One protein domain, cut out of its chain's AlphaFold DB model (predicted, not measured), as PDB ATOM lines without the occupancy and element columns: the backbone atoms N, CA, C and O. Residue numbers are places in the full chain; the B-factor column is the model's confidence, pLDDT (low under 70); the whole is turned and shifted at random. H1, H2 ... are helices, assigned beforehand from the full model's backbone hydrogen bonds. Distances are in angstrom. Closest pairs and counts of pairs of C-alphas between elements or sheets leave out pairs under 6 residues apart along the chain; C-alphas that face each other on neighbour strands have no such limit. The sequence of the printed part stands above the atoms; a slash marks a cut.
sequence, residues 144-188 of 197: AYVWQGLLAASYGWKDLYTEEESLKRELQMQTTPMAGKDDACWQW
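What this domain is: This is residues 144 to 188 of the 197 residues of an uncharacterized protein of Fistulina hepatica ATCC 64428 (UniProt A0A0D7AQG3). A free helical arm, residues 144 to 156 with H1, sticks out from a small body holding the short helix H2, helix H3 and the unnamed stretch 175 to 188, which folds back at the end of H3. The arm makes the length: the C-alphas span 37 by 20 by 14 A. The printed part has 45 residues, with H1, H2 and H3 along the chain and no named strand; it is all helix in class, though only 22 residues are in named elements, under half. It is loose, with a radius of gyration of the C-alphas of 12.2 A.

Where its parts are: H1, residues 144 to 153, runs 14.2 A from C-alpha 144 at (92.767, 59.201, 113.346). H2 is residues 157 to 160, 5.7 A. H3, residues 167 to 174, runs 10.5 A to C-alpha 174 at (108.920, 62.760, 85.781).

How they stand to each other: H1 touches no helix. H1 and H2 meet only through their tight link of 3 residues. H3 is apart from H1 and from H2. In H1 and H3 every O i to N i+4 pair is within hydrogen-bond range; H2 is too short for such a pair.

The domain as a whole: The C-alphas of Ala 144 and Gln 187, the two farthest apart, are 37.7 A apart. The printed part has no cut and no long link. pLDDT is under 70 at residues 155 to 156, 165 and 177 to 181.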
ATOM      1  N   ALA A 144      93.014  57.800 113.701       86.19
ATOM      2  CA  ALA A 144      92.767  59.201 113.346       86.19
ATOM      3  C   ALA A 144      94.066  59.993 113.111       86.19
ATOM      4  O   ALA A 144      94.160  60.740 112.141       86.19
ATOM      5  N   TYR A 145      95.090  59.779 113.944       87.12
ATOM      6  CA  TYR A 145      96.391  60.437 113.798       87.12
ATOM      7  C   TYR A 145      97.134  60.012 112.520       87.12
ATOM      8  O   TYR A 145      97.787  60.845 111.900       87.12
ATOM      9  N   VAL A 146      97.012  58.745 112.090       90.31
ATOM     10  CA  VAL A 146      97.605  58.252 110.833       90.31
ATOM     11  C   VAL A 146      96.970  58.979 109.661       90.31
ATOM     12  O   VAL A 146      97.667  59.518 108.808       90.31
ATOM     13  N   TRP A 147      95.640  59.051 109.645       89.19
ATOM     14  CA  TRP A 147      94.901  59.754 108.603       89.19
ATOM     15  C   TRP A 147      95.224  61.250 108.585       89.19
ATOM     16  O   TRP A 147      95.430  61.814 107.512       89.19
ATOM     17  N   GLN A 148      95.339  61.886 109.752       85.88
ATOM     18  CA  GLN A 148      95.776  63.281 109.860       85.88
ATOM     19  C   GLN A 148      97.212  63.472 109.366       85.88
ATOM     20  O   GLN A 148      97.469  64.434 108.649       85.88
ATOM     21  N   GLY A 149      98.121  62.546 109.675       85.19
ATOM     22  CA  GLY A 149      99.487  62.536 109.156       85.19
ATOM     23  C   GLY A 149      99.532  62.396 107.633       85.19
ATOM     24  O   GLY A 149     100.245  63.144 106.972       85.19
ATOM     25  N   LEU A 150      98.713  61.512 107.057       85.31
ATOM     26  CA  LEU A 150      98.572  61.372 105.604       85.31
ATOM     27  C   LEU A 150      97.997  62.641 104.963       85.31
ATOM     28  O   LEU A 150      98.486  63.082 103.922       85.31
ATOM     29  N   LEU A 151      96.985  63.258 105.580       83.94
ATOM     30  CA  LEU A 151      96.443  64.533 105.114       83.94
ATOM     31  C   LEU A 151      97.518  65.626 105.162       83.94
ATOM     32  O   LEU A 151      97.685  66.334 104.169       83.94
ATOM     33  N   ALA A 152      98.268  65.712 106.266       81.25
ATOM     34  CA  ALA A 152      99.370  66.649 106.458       81.25
ATOM     35  C   ALA A 152     100.461  66.477 105.384       81.25
ATOM     36  O   ALA A 152     100.811  67.435 104.696       81.25
ATOM     37  N   ALA A 153     100.916  65.241 105.158       77.94
ATOM     38  CA  ALA A 153     101.878  64.907 104.107       77.94
ATOM     39  C   ALA A 153     101.365  65.272 102.704       77.94
ATOM     40  O   ALA A 153     102.137  65.561 101.795       77.94
ATOM     41  N   SER A 154     100.045  65.300 102.516       74.81
ATOM     42  CA  SER A 154      99.451  65.608 101.222       74.81
ATOM     43  C   SER A 154      99.409  67.105 100.870       74.81
ATOM     44  O   SER A 154      99.172  67.415  99.700       74.81
ATOM     45  N   TYR A 155      99.639  68.020 101.826       69.19
ATOM     46  CA  TYR A 155      99.841  69.449 101.525       69.19
ATOM     47  C   TYR A 155     101.240  69.697 100.960       69.19
ATOM     48  O   TYR A 155     101.383  70.373  99.943       69.19
ATOM     49  N   GLY A 156     102.251  69.078 101.573       68.88
ATOM     50  CA  GLY A 156     103.655  69.119 101.167       68.88
ATOM     51  C   GLY A 156     104.007  68.065 100.123       68.88
ATOM     52  O   GLY A 156     105.108  67.542 100.123       68.88
ATOM     53  N   TRP A 157     103.090  67.695  99.224       72.00
ATOM     54  CA  TRP A 157     103.354  66.627  98.246       72.00
ATOM     55  C   TRP A 157     104.579  66.917  97.357       72.00
ATOM     56  O   TRP A 157     105.167  65.990  96.812       72.00
ATOM     57  N   LYS A 158     104.964  68.195  97.211       70.62
ATOM     58  CA  LYS A 158     106.201  68.598  96.529       70.62
ATOM     59  C   LYS A 158     107.463  68.280  97.340       70.62
ATOM     60  O   LYS A 158     108.511  68.100  96.738       70.62
ATOM     61  N   ASP A 159     107.357  68.156  98.658       72.75
ATOM     62  CA  ASP A 159     108.456  67.776  99.555       72.75
ATOM     63  C   ASP A 159     108.849  66.299  99.375       72.75
ATOM     64  O   ASP A 159     109.883  65.868  99.872       72.75
ATOM     65  N   LEU A 160     108.060  65.521  98.617       71.25
ATOM     66  CA  LEU A 160     108.465  64.202  98.117       71.25
ATOM     67  C   LEU A 160     109.653  64.289  97.143       71.25
ATOM     68  O   LEU A 160     110.357  63.299  96.954       71.25
ATOM     69  N   TYR A 161     109.883  65.454  96.531       78.62
ATOM     70  CA  TYR A 161     111.041  65.730  95.685       78.62
ATOM     71  C   TYR A 161     112.132  66.376  96.542       78.62
ATOM     72  O   TYR A 161     112.295  67.595  96.561       78.62
ATOM     73  N   THR A 162     112.831  65.540  97.309       76.19
ATOM     74  CA  THR A 162     113.772  65.965  98.358       76.19
ATOM     75  C   THR A 162     115.114  66.465  97.829       76.19
ATOM     76  O   THR A 162     115.904  67.016  98.590       76.19
ATOM     77  N   GLU A 163     115.410  66.232  96.551       81.00
ATOM     78  CA  GLU A 163     116.637  66.711  95.918       81.00
ATOM     79  C   GLU A 163     116.520  68.223  95.654       81.00
ATOM     80  O   GLU A 163     115.516  68.697  95.113       81.00
ATOM     81  N   GLU A 164     117.549  68.996  96.009       70.25
ATOM     82  CA  GLU A 164     117.653  70.404  95.601       70.25
ATOM     83  C   GLU A 164     117.707  70.518  94.067       70.25
ATOM     84  O   GLU A 164     117.915  69.509  93.390       70.25
ATOM     85  N   GLU A 165     117.456  71.718  93.514       67.44
ATOM     86  CA  GLU A 165     117.368  71.990  92.063       67.44
ATOM     87  C   GLU A 165     118.476  71.279  91.265       67.44
ATOM     88  O   GLU A 165     119.615  71.733  91.162       67.44
ATOM     89  N   SER A 166     118.138  70.105  90.736       78.19
ATOM     90  CA  SER A 166     119.066  69.173  90.111       78.19
ATOM     91  C   SER A 166     118.315  68.278  89.136       78.19
ATOM     92  O   SER A 166     117.117  68.025  89.285       78.19
ATOM     93  N   LEU A 167     119.051  67.706  88.185       80.94
ATOM     94  CA  LEU A 167     118.530  66.712  87.246       80.94
ATOM     95  C   LEU A 167     117.835  65.535  87.960       80.94
ATOM     96  O   LEU A 167     116.877  64.966  87.446       80.94
ATOM     97  N   LYS A 168     118.281  65.170  89.170       82.31
ATOM     98  CA  LYS A 168     117.653  64.102  89.960       82.31
ATOM     99  C   LYS A 168     116.252  64.481  90.423       82.31
ATOM    100  O   LYS A 168     115.354  63.646  90.350       82.31
ATOM    101  N   ARG A 169     116.056  65.730  90.854       82.56
ATOM    102  CA  ARG A 169     114.736  66.260  91.212       82.56
ATOM    103  C   ARG A 169     113.795  66.221  90.010       82.56
ATOM    104  O   ARG A 169     112.662  65.763  90.136       82.56
ATOM    105  N   GLU A 170     114.273  66.639  88.840       84.38
ATOM    106  CA  GLU A 170     113.488  66.596  87.600       84.38
ATOM    107  C   GLU A 170     113.076  65.165  87.243       84.38
ATOM    108  O   GLU A 170     111.896  64.904  87.013       84.38
ATOM    109  N   LEU A 171     114.013  64.214  87.297       82.44
ATOM    110  CA  LEU A 171     113.732  62.796  87.060       82.44
ATOM    111  C   LEU A 171     112.715  62.230  88.061       82.44
ATOM    112  O   LEU A 171     111.820  61.489  87.660       82.44
ATOM    113  N   GLN A 172     112.795  62.597  89.346       81.19
ATOM    114  CA  GLN A 172     111.786  62.209  90.339       81.19
ATOM    115  C   GLN A 172     110.400  62.755  89.969       81.19
ATOM    116  O   GLN A 172     109.419  62.013  90.007       81.19
ATOM    117  N   MET A 173     110.305  64.021  89.560       77.81
ATOM    118  CA  MET A 173     109.041  64.642  89.145       77.81
ATOM    119  C   MET A 173     108.459  63.985  87.884       77.81
ATOM    120  O   MET A 173     107.242  63.796  87.807       77.81
ATOM    121  N   GLN A 174     109.314  63.530  86.964       78.38
ATOM    122  CA  GLN A 174     108.920  62.760  85.781       78.38
ATOM    123  C   GLN A 174     108.367  61.360  86.110       78.38
ATOM    124  O   GLN A 174     107.578  60.833  85.330       78.38
ATOM    125  N   THR A 175     108.693  60.763  87.269       76.88
ATOM    126  CA  THR A 175     108.056  59.495  87.713       76.88
ATOM    127  C   THR A 175     106.588  59.662  88.109       76.88
ATOM    128  O   THR A 175     105.835  58.692  88.197       76.88
ATOM    129  N   THR A 176     106.163  60.906  88.319       70.88
ATOM    130  CA  THR A 176     104.795  61.289  88.672       70.88
ATOM    131  C   THR A 176     104.264  62.298  87.651       70.88
ATOM    132  O   THR A 176     104.031  63.463  87.988       70.88
ATOM    133  N   PRO A 177     104.086  61.885  86.384       66.50
ATOM    134  CA  PRO A 177     103.738  62.794  85.301       66.50
ATOM    135  C   PRO A 177     102.443  63.554  85.605       66.50
ATOM    136  O   PRO A 177     101.476  63.004  86.148       66.50
ATOM    137  N   MET A 178     102.430  64.848  85.273       64.12
ATOM    138  CA  MET A 178     101.279  65.746  85.461       64.12
ATOM    139  C   MET A 178     100.816  65.832  86.930       64.12
ATOM    140  O   MET A 178      99.643  66.080  87.245       64.12
ATOM    141  N   ALA A 179     101.711  65.550  87.883       66.25
ATOM    142  CA  ALA A 179     101.409  65.676  89.301       66.25
ATOM    143  C   ALA A 179     101.390  67.131  89.772       66.25
ATOM    144  O   ALA A 179     100.770  67.392  90.790       66.25
ATOM    145  N   GLY A 180     101.980  68.091  89.062       67.88
ATOM    146  CA  GLY A 180     101.948  69.519  89.402       67.88
ATOM    147  C   GLY A 180     102.047  70.406  88.171       67.88
ATOM    148  O   GLY A 180     102.092  69.894  87.062       67.88
ATOM    149  N   LYS A 181     102.077  71.727  88.373       68.44
ATOM    150  CA  LYS A 181     102.213  72.716  87.286       68.44
ATOM    151  C   LYS A 181     103.667  72.988  86.880       68.44
ATOM    152  O   LYS A 181     103.894  73.687  85.908       68.44
ATOM    153  N   ASP A 182     104.632  72.480  87.643       77.69
ATOM    154  CA  ASP A 182     106.057  72.668  87.369       77.69
ATOM    155  C   ASP A 182     106.458  71.924  86.083       77.69
ATOM    156  O   ASP A 182     106.086  70.760  85.918       77.69
ATOM    157  N   ASP A 183     107.247  72.562  85.209       80.75
ATOM    158  CA  ASP A 183     107.653  72.028  83.895       80.75
ATOM    159  C   ASP A 183     108.214  70.598  83.968       80.75
ATOM    160  O   ASP A 183     107.937  69.766  83.102       80.75
ATOM    161  N   ALA A 184     108.951  70.276  85.034       81.19
ATOM    162  CA  ALA A 184     109.529  68.953  85.263       81.19
ATOM    163  C   ALA A 184     108.480  67.822  85.344       81.19
ATOM    164  O   ALA A 184     108.766  66.691  84.962       81.19
ATOM    165  N   CYS A 185     107.243  68.110  85.768       75.12
ATOM    166  CA  CYS A 185     106.139  67.143  85.756       75.12
ATOM    167  C   CYS A 185     105.610  66.845  84.337       75.12
ATOM    168  O   CYS A 185     104.833  65.898  84.170       75.12
ATOM    169  N   TRP A 186     105.982  67.644  83.332       76.62
ATOM    170  CA  TRP A 186     105.436  67.604  81.970       76.62
ATOM    171  C   TRP A 186     106.481  67.294  80.894       76.62
ATOM    172  O   TRP A 186     106.107  66.897  79.799       76.62
ATOM    173  N   GLN A 187     107.783  67.377  81.196       78.38
ATOM    174  CA  GLN A 187     108.865  67.149  80.220       78.38
ATOM    175  C   GLN A 187     108.792  65.811  79.461       78.38
ATOM    176  O   GLN A 187     109.260  65.728  78.327       78.38
ATOM    177  N   TRP A 188     108.185  64.778  80.049       70.44
ATOM    178  CA  TRP A 188     108.012  63.463  79.424       70.44
ATOM    179  C   TRP A 188     107.185  63.495  78.124       70.44
ATOM    180  O   TRP A 188     107.333  62.596  77.300       70.44
TER     181      TRP A 188